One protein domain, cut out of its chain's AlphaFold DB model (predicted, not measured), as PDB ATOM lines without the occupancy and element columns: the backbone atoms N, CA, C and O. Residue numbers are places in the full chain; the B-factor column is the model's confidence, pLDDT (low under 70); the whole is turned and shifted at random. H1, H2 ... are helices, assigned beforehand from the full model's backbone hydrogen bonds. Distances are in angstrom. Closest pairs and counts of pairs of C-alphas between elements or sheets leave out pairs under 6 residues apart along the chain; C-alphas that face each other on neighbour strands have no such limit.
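AT A GLANCE: This is residues 2 to 66 of the 201 residues of the protein "Cell wall polymerase" of Klebsiella pneumoniae (UniProt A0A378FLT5). A free tail leads by way of one short turn of helix, H1, into a long helical hairpin: H2 runs out, and H3 folds back beside it. The two long helices make a narrow V, in contact in the part toward the turn that joins them. Residues 2 to 12 stick out beyond the hairpin and add to its length. The 65 printed residues hold three named helices, H1, H2 and H3 in chain order, and no named strand, so the class is all helix. The whole is only just extended, close to loose, with a radius of gyration of the C-alphas of 16.4 A, and it spans 55 by 26 by 12 A.

HOW THE PARTS SIT: H1, residues 10 to 13, is close to but not clearly touching H2, residues 18 to 38; their closest C-alphas, those of Trp 11 and Pro 18, are 6.9 A apart. H1 and H3, residues 43 to 64, are apart. H2 and H3 form a helical hairpin and run opposite ways at a shallow tilt of 18 degrees. They touch through residues 28 to 36 of H2 and 46 to 53 of H3 alone; the closest C-alphas, those of Trp 36 and Met 46, are 6.6 A apart. In H2 and H3 every O i to N i+4 pair is within hydrogen-bond range, while H1 is too short for such a pair.

IN THESE COORDINATES: H1 begins at C-alpha 10, (-37.193, 52.625, 43.013). H2 measures 30.2 A from C-alpha 18 to C-alpha 38, the latter at (-2.943, 35.833, 43.803). H3 measures 31.2 A and ends at C-alpha 64, (-25.882, 57.816, 48.517).

THE WHOLE: The C-alphas farthest apart, those of Thr 2 and Gly 40, are 55.1 A apart. The links from H1 to H2 and from H2 to H3 are tight, and the printed part has no cut. Residues 2 to 14 have pLDDT under 70; the mean of the printed part is 82.5.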
ATOM      1  N   THR A   2     -46.370  56.485  23.842       44.59
ATOM      2  CA  THR A   2     -47.005  56.338  25.158       44.59
ATOM      3  C   THR A   2     -46.032  56.852  26.203       44.59
ATOM      4  O   THR A   2     -45.176  56.104  26.674       44.59
ATOM      5  N   ASP A   3     -46.146  58.136  26.522       53.12
ATOM      6  CA  ASP A   3     -45.519  58.718  27.701       53.12
ATOM      7  C   ASP A   3     -46.207  58.137  28.934       53.12
ATOM      8  O   ASP A   3     -47.408  58.305  29.133       53.12
ATOM      9  N   ASN A   4     -45.450  57.380  29.725       54.78
ATOM     10  CA  ASN A   4     -45.918  56.734  30.942       54.78
ATOM     11  C   ASN A   4     -45.516  57.633  32.129       54.78
ATOM     12  O   ASN A   4     -44.347  57.625  32.519       54.78
ATOM     13  N   PRO A   5     -46.421  58.450  32.699       58.22
ATOM     14  CA  PRO A   5     -46.037  59.611  33.498       58.22
ATOM     15  C   PRO A   5     -45.932  59.314  34.999       58.22
ATOM     16  O   PRO A   5     -46.086  60.226  35.808       58.22
ATOM     17  N   ASN A   6     -45.741  58.056  35.424       60.62
ATOM     18  CA  ASN A   6     -45.693  57.760  36.859       60.62
ATOM     19  C   ASN A   6     -45.117  56.384  37.238       60.62
ATOM     20  O   ASN A   6     -45.804  55.524  37.787       60.62
ATOM     21  N   LYS A   7     -43.820  56.184  37.020       49.03
ATOM     22  CA  LYS A   7     -43.038  55.295  37.886       49.03
ATOM     23  C   LYS A   7     -41.782  56.047  38.277       49.03
ATOM     24  O   LYS A   7     -40.786  55.959  37.574       49.03
ATOM     25  N   LYS A   8     -41.823  56.791  39.393       52.47
ATOM     26  CA  LYS A   8     -40.576  57.135  40.095       52.47
ATOM     27  C   LYS A   8     -39.898  55.809  40.382       52.47
ATOM     28  O   LYS A   8     -40.399  55.031  41.203       52.47
ATOM     29  N   SER A   9     -38.858  55.522  39.614       58.72
ATOM     30  CA  SER A   9     -38.153  54.260  39.662       58.72
ATOM     31  C   SER A   9     -37.673  54.076  41.099       58.72
ATOM     32  O   SER A   9     -37.278  55.052  41.739       58.72
ATOM     33  N   LEU A  10     -37.735  52.865  41.662       62.38
ATOM     34  CA  LEU A  10     -37.193  52.625  43.013       62.38
ATOM     35  C   LEU A  10     -35.740  53.132  43.109       62.38
ATOM     36  O   LEU A  10     -35.333  53.668  44.131       62.38
ATOM     37  N   TRP A  11     -35.031  53.077  41.983       60.03
ATOM     38  CA  TRP A  11     -33.696  53.605  41.730       60.03
ATOM     39  C   TRP A  11     -33.566  55.133  41.897       60.03
ATOM     40  O   TRP A  11     -32.611  55.584  42.524       60.03
ATOM     41  N   ASP A  12     -34.559  55.922  41.468       61.97
ATOM     42  CA  ASP A  12     -34.571  57.386  41.655       61.97
ATOM     43  C   ASP A  12     -34.783  57.766  43.123       61.97
ATOM     44  O   ASP A  12     -34.282  58.784  43.593       61.97
ATOM     45  N   LYS A  13     -35.530  56.943  43.871       61.38
ATOM     46  CA  LYS A  13     -35.731  57.157  45.311       61.38
ATOM     47  C   LYS A  13     -34.476  56.831  46.119       61.38
ATOM     48  O   LYS A  13     -34.261  57.451  47.154       61.38
ATOM     49  N   ILE A  14     -33.668  55.883  45.641       65.12
ATOM     50  CA  ILE A  14     -32.430  55.439  46.295       65.12
ATOM     51  C   ILE A  14     -31.213  56.247  45.780       65.12
ATOM     52  O   ILE A  14     -30.103  56.044  46.259       65.12
ATOM     53  N   HIS A  15     -31.401  57.201  44.853       72.12
ATOM     54  CA  HIS A  15     -30.331  58.013  44.243       72.12
ATOM     55  C   HIS A  15     -29.164  57.174  43.678       72.12
ATOM     56  O   HIS A  15     -28.017  57.619  43.653       72.12
ATOM     57  N   LEU A  16     -29.445  55.945  43.230       76.94
ATOM     58  CA  LEU A  16     -28.456  55.024  42.671       76.94
ATOM     59  C   LEU A  16     -28.765  54.784  41.196       76.94
ATOM     60  O   LEU A  16     -29.826  54.257  40.862       76.94
ATOM     61  N   ASP A  17     -27.811  55.117  40.327       83.31
ATOM     62  CA  ASP A  17     -27.869  54.742  38.916       83.31
ATOM     63  C   ASP A  17     -27.594  53.228  38.784       83.31
ATOM     64  O   ASP A  17     -26.488  52.774  39.110       83.31
ATOM     65  N   PRO A  18     -28.573  52.425  38.318       82.62
ATOM     66  CA  PRO A  18     -28.428  50.975  38.221       82.62
ATOM     67  C   PRO A  18     -27.299  50.555  37.272       82.62
ATOM     68  O   PRO A  18     -26.678  49.513  37.491       82.62
ATOM     69  N   THR A  19     -26.989  51.364  36.256       87.56
ATOM     70  CA  THR A  19     -25.910  51.073  35.300       87.56
ATOM     71  C   THR A  19     -24.551  51.178  35.985       87.56
ATOM     72  O   THR A  19     -23.724  50.271  35.881       87.56
ATOM     73  N   MET A  20     -24.339  52.253  36.749       86.56
ATOM     74  CA  MET A  20     -23.101  52.464  37.507       86.56
ATOM     75  C   MET A  20     -22.938  51.429  38.621       86.56
ATOM     76  O   MET A  20     -21.835  50.918  38.825       86.56
ATOM     77  N   LEU A  21     -24.032  51.067  39.299       88.56
ATOM     78  CA  LEU A  21     -24.015  50.031  40.332       88.56
ATOM     79  C   LEU A  21     -23.587  48.672  39.763       88.56
ATOM     80  O   LEU A  21     -22.767  47.987  40.372       88.56
ATOM     81  N   LEU A  22     -24.102  48.290  38.591       90.25
ATOM     82  CA  LEU A  22     -23.746  47.028  37.940       90.25
ATOM     83  C   LEU A  22     -22.258  46.997  37.575       90.25
ATOM     84  O   LEU A  22     -21.567  46.036  37.915       90.25
ATOM     85  N   ILE A  23     -21.750  48.061  36.945       93.38
ATOM     86  CA  ILE A  23     -20.326  48.174  36.587       93.38
ATOM     87  C   ILE A  23     -19.448  48.075  37.841       93.38
ATOM     88  O   ILE A  23     -18.452  47.350  37.846       93.38
ATOM     89  N   LEU A  24     -19.834  48.755  38.923       92.94
ATOM     90  CA  LEU A  24     -19.110  48.725  40.191       92.94
ATOM     91  C   LEU A  24     -19.091  47.315  40.797       92.94
ATOM     92  O   LEU A  24     -18.026  46.835  41.185       92.94
ATOM     93  N   LEU A  25     -20.228  46.616  40.826       92.44
ATOM     94  CA  LEU A  25     -20.302  45.233  41.312       92.44
ATOM     95  C   LEU A  25     -19.458  44.276  40.459       92.44
ATOM     96  O   LEU A  25     -18.766  43.430  41.020       92.44
ATOM     97  N   ALA A  26     -19.455  44.436  39.132       93.94
ATOM     98  CA  ALA A  26     -18.611  43.648  38.233       93.94
ATOM     99  C   ALA A  26     -17.110  43.880  38.490       93.94
ATOM    100  O   ALA A  26     -16.310  42.944  38.475       93.94
ATOM    101  N   LEU A  27     -16.717  45.122  38.780       95.06
ATOM    102  CA  LEU A  27     -15.333  45.447  39.120       95.06
ATOM    103  C   LEU A  27     -14.927  44.849  40.481       95.06
ATOM    104  O   LEU A  27     -13.808  44.358  40.640       95.06
ATOM    105  N   LEU A  28     -15.837  44.858  41.461       94.12
ATOM    106  CA  LEU A  28     -15.601  44.277  42.786       94.12
ATOM    107  C   LEU A  28     -15.484  42.751  42.736       94.12
ATOM    108  O   LEU A  28     -14.590  42.195  43.381       94.12
ATOM    109  N   THR A  29     -16.329  42.072  41.955       91.94
ATOM    110  CA  THR A  29     -16.221  40.619  41.760       91.94
ATOM    111  C   THR A  29     -14.928  40.264  41.037       91.94
ATOM    112  O   THR A  29     -14.211  39.375  41.493       91.94
ATOM    113  N   TYR A  30     -14.554  41.008  39.993       94.50
ATOM    114  CA  TYR A  30     -13.257  40.837  39.335       94.50
ATOM    115  C   TYR A  30     -12.084  41.034  40.313       94.50
ATOM    116  O   TYR A  30     -11.181  40.201  40.367       94.50
ATOM    117  N   SER A  31     -12.122  42.073  41.157       92.31
ATOM    118  CA  SER A  31     -11.105  42.298  42.198       92.31
ATOM    119  C   SER A  31     -10.995  41.123  43.177       92.31
ATOM    120  O   SER A  31      -9.883  40.736  43.542       92.31
ATOM    121  N   ALA A  32     -12.123  40.544  43.598       90.38
ATOM    122  CA  ALA A  32     -12.135  39.382  44.483       90.38
ATOM    123  C   ALA A  32     -11.533  38.138  43.806       90.38
ATOM    124  O   ALA A  32     -10.728  37.445  44.425       90.38
ATOM    125  N   LEU A  33     -11.843  37.900  42.526       90.62
ATOM    126  CA  LEU A  33     -11.268  36.795  41.747       90.62
ATOM    127  C   LEU A  33      -9.749  36.929  41.580       90.62
ATOM    128  O   LEU A  33      -9.019  35.947  41.724       90.62
ATOM    129  N   VAL A  34      -9.257  38.143  41.321       92.31
ATOM    130  CA  VAL A  34      -7.814  38.408  41.216       92.31
ATOM    131  C   VAL A  34      -7.112  38.131  42.544       92.31
ATOM    132  O   VAL A  34      -6.070  37.479  42.551       92.31
ATOM    133  N   ILE A  35      -7.685  38.566  43.672       89.88
ATOM    134  CA  ILE A  35      -7.114  38.284  44.999       89.88
ATOM    135  C   ILE A  35      -7.150  36.790  45.309       89.88
ATOM    136  O   ILE A  35      -6.165  36.261  45.816       89.88
ATOM    137  N   TRP A  36      -8.235  36.094  44.979       88.94
ATOM    138  CA  TRP A  36      -8.326  34.643  45.147       88.94
ATOM    139  C   TRP A  36      -7.207  33.907  44.398       88.94
ATOM    140  O   TRP A  36      -6.552  33.030  44.958       88.94
ATOM    141  N   SER A  37      -6.939  34.325  43.160       90.56
ATOM    142  CA  SER A  37      -5.856  33.780  42.338       90.56
ATOM    143  C   SER A  37      -4.469  34.110  42.909       90.56
ATOM    144  O   SER A  37      -3.622  33.231  43.044       90.56
ATOM    145  N   ALA A  38      -4.242  35.364  43.311       88.19
ATOM    146  CA  ALA A  38      -2.943  35.833  43.803       88.19
ATOM    147  C   ALA A  38      -2.593  35.350  45.222       88.19
ATOM    148  O   ALA A  38      -1.419  35.265  45.569       88.19
ATOM    149  N   SER A  39      -3.598  35.053  46.047       84.75
ATOM    150  CA  SER A  39      -3.422  34.610  47.439       84.75
ATOM    151  C   SER A  39      -3.177  33.108  47.585       84.75
ATOM    152  O   SER A  39      -2.990  32.635  48.701       84.75
ATOM    153  N   GLY A  40      -3.185  32.348  46.486       81.94
ATOM    154  CA  GLY A  40      -3.058  30.892  46.544       81.94
ATOM    155  C   GLY A  40      -4.274  30.205  47.173       81.94
ATOM    156  O   GLY A  40      -4.115  29.157  47.788       81.94
ATOM    157  N   GLN A  41      -5.474  30.784  47.012       81.88
ATOM    158  CA  GLN A  41      -6.745  30.254  47.533       81.88
ATOM    159  C   GLN A  41      -6.859  30.239  49.071       81.88
ATOM    160  O   GLN A  41      -7.549  29.396  49.645       81.88
ATOM    161  N   ASP A  42      -6.215  31.195  49.749       87.69
ATOM    162  CA  ASP A  42      -6.369  31.387  51.195       87.69
ATOM    163  C   ASP A  42      -7.783  31.893  51.540       87.69
ATOM    164  O   ASP A  42      -8.174  33.031  51.244       87.69
ATOM    165  N   VAL A  43      -8.547  31.034  52.215       85.50
ATOM    166  CA  VAL A  43      -9.918  31.307  52.657       85.50
ATOM    167  C   VAL A  43      -9.971  32.499  53.616       85.50
ATOM    168  O   VAL A  43     -10.866  33.336  53.496       85.50
ATOM    169  N   GLY A  44      -8.988  32.652  54.509       87.31
ATOM    170  CA  GLY A  44      -8.974  33.737  55.495       87.31
ATOM    171  C   GLY A  44      -8.772  35.115  54.861       87.31
ATOM    172  O   GLY A  44      -9.340  36.116  55.314       87.31
ATOM    173  N   MET A  45      -8.006  35.193  53.770       84.69
ATOM    174  CA  MET A  45      -7.860  36.433  53.003       84.69
ATOM    175  C   MET A  45      -9.138  36.766  52.223       84.69
ATOM    176  O   MET A  45      -9.528  37.938  52.148       84.69
ATOM    177  N   MET A  46      -9.812  35.745  51.692       88.50
ATOM    178  CA  MET A  46     -11.071  35.904  50.968       88.50
ATOM    179  C   MET A  46     -12.207  36.377  51.880       88.50
ATOM    180  O   MET A  46     -12.913  37.321  51.527       88.50
ATOM    181  N   GLU A  47     -12.342  35.808  53.081       88.88
ATOM    182  CA  GLU A  47     -13.330  36.250  54.076       88.88
ATOM    183  C   GLU A  47     -13.150  37.728  54.435       88.88
ATOM    184  O   GLU A  47     -14.108  38.508  54.412       88.88
ATOM    185  N   ARG A  48     -11.904  38.155  54.681       86.62
ATOM    186  CA  ARG A  48     -11.587  39.567  54.940       86.62
ATOM    187  C   ARG A  48     -11.944  40.456  53.752       86.62
ATOM    188  O   ARG A  48     -12.512  41.531  53.949       86.62
ATOM    189  N   LYS A  49     -11.648  40.019  52.523       88.69
ATOM    190  CA  LYS A  49     -11.960  40.779  51.306       88.69
ATOM    191  C   LYS A  49     -13.468  40.922  51.096       88.69
ATOM    192  O   LYS A  49     -13.926  42.020  50.786       88.69
ATOM    193  N   ILE A  50     -14.233  39.852  51.297       90.88
ATOM    194  CA  ILE A  50     -15.698  39.875  51.204       90.88
ATOM    195  C   ILE A  50     -16.279  40.792  52.284       90.88
ATOM    196  O   ILE A  50     -17.126  41.625  51.972       90.88
ATOM    197  N   GLY A  51     -15.775  40.717  53.521       90.81
ATOM    198  CA  GLY A  51     -16.181  41.614  54.606       90.81
ATOM    199  C   GLY A  51     -15.927  43.093  54.287       90.81
ATOM    200  O   GLY A  51     -16.807  43.927  54.491       90.81
ATOM    201  N   GLN A  52     -14.763  43.422  53.717       88.75
ATOM    202  CA  GLN A  52     -14.435  44.782  53.270       88.75
ATOM    203  C   GLN A  52     -15.339  45.258  52.128       88.75
ATOM    204  O   GLN A  52     -15.801  46.397  52.150       88.75
ATOM    205  N   ILE A  53     -15.612  44.391  51.145       91.94
ATOM    206  CA  ILE A  53     -16.532  44.689  50.041       91.94
ATOM    207  C   ILE A  53     -17.939  44.956  50.584       91.94
ATOM    208  O   ILE A  53     -18.535  45.979  50.251       91.94
ATOM    209  N   ALA A  54     -18.453  44.077  51.445       92.38
ATOM    210  CA  ALA A  54     -19.781  44.212  52.030       92.38
ATOM    211  C   ALA A  54     -19.900  45.506  52.849       92.38
ATOM    212  O   ALA A  54     -20.834  46.280  52.643       92.38
ATOM    213  N   MET A  55     -18.919  45.789  53.711       91.62
ATOM    214  CA  MET A  55     -18.870  47.026  54.491       91.62
ATOM    215  C   MET A  55     -18.830  48.266  53.586       91.62
ATOM    216  O   MET A  55     -19.589  49.208  53.806       91.62
ATOM    217  N   GLY A  56     -18.002  48.253  52.537       90.31
ATOM    218  CA  GLY A  56     -17.903  49.353  51.576       90.31
ATOM    219  C   GLY A  56     -19.211  49.609  50.824       90.31
ATOM    220  O   GLY A  56     -19.628  50.760  50.704       90.31
ATOM    221  N   VAL A  57     -19.898  48.553  50.377       90.88
ATOM    222  CA  VAL A  57     -21.201  48.664  49.698       90.88
ATOM    223  C   VAL A  57     -22.268  49.226  50.638       90.88
ATOM    224  O   VAL A  57     -23.024  50.107  50.234       90.88
ATOM    225  N   VAL A  58     -22.309  48.782  51.899       92.06
ATOM    226  CA  VAL A  58     -23.247  49.323  52.897       92.06
ATOM    227  C   VAL A  58     -22.996  50.815  53.125       92.06
ATOM    228  O   VAL A  58     -23.935  51.608  53.044       92.06
ATOM    229  N   ILE A  59     -21.739  51.217  53.344       91.19
ATOM    230  CA  ILE A  59     -21.372  52.630  53.529       91.19
ATOM    231  C   ILE A  59     -21.754  53.453  52.295       91.19
ATOM    232  O   ILE A  59     -22.342  54.524  52.436       91.19
ATOM    233  N   MET A  60     -21.478  52.946  51.092       90.50
ATOM    234  CA  MET A  60     -21.838  53.609  49.839       90.50
ATOM    235  C   MET A  60     -23.350  53.839  49.732       90.50
ATOM    236  O   MET A  60     -23.764  54.951  49.414       90.50
ATOM    237  N   ILE A  61     -24.176  52.827  50.021       88.94
ATOM    238  CA  ILE A  61     -25.642  52.948  49.957       88.94
ATOM    239  C   ILE A  61     -26.141  54.002  50.949       88.94
ATOM    240  O   ILE A  61     -26.979  54.826  50.579       88.94
ATOM    241  N   VAL A  62     -25.611  54.010  52.178       90.88
ATOM    242  CA  VAL A  62     -25.964  55.000  53.210       90.88
ATOM    243  C   VAL A  62     -25.575  56.410  52.767       90.88
ATOM    244  O   VAL A  62     -26.401  57.320  52.818       90.88
ATOM    245  N   MET A  63     -24.344  56.594  52.287       88.31
ATOM    246  CA  MET A  63     -23.851  57.886  51.799       88.31
ATOM    247  C   MET A  63     -24.637  58.376  50.572       88.31
ATOM    248  O   MET A  63     -24.898  59.574  50.458       88.31
ATOM    249  N   ALA A  64     -25.074  57.474  49.688       88.19
ATOM    250  CA  ALA A  64     -25.882  57.816  48.517       88.19
ATOM    251  C   ALA A  64     -27.262  58.394  48.880       88.19
ATOM    252  O   ALA A  64     -27.822  59.163  48.104       88.19
ATOM    253  N   GLN A  65     -27.803  58.084  50.068       87.31
ATOM    254  CA  GLN A  65     -29.081  58.656  50.515       87.31
ATOM    255  C   GLN A  65     -28.963  60.116  50.975       87.31
ATOM    256  O   GLN A  65     -29.977  60.797  51.139       87.31
ATOM    257  N   ILE A  66     -27.745  60.608  51.222       87.94
ATOM    258  CA  ILE A  66     -27.518  61.959  51.732       87.94
ATOM    259  C   ILE A  66     -27.471  62.935  50.547       87.94
ATOM    260  O   ILE A  66     -26.674  62.750  49.625       87.94
TER     261      ILE A  66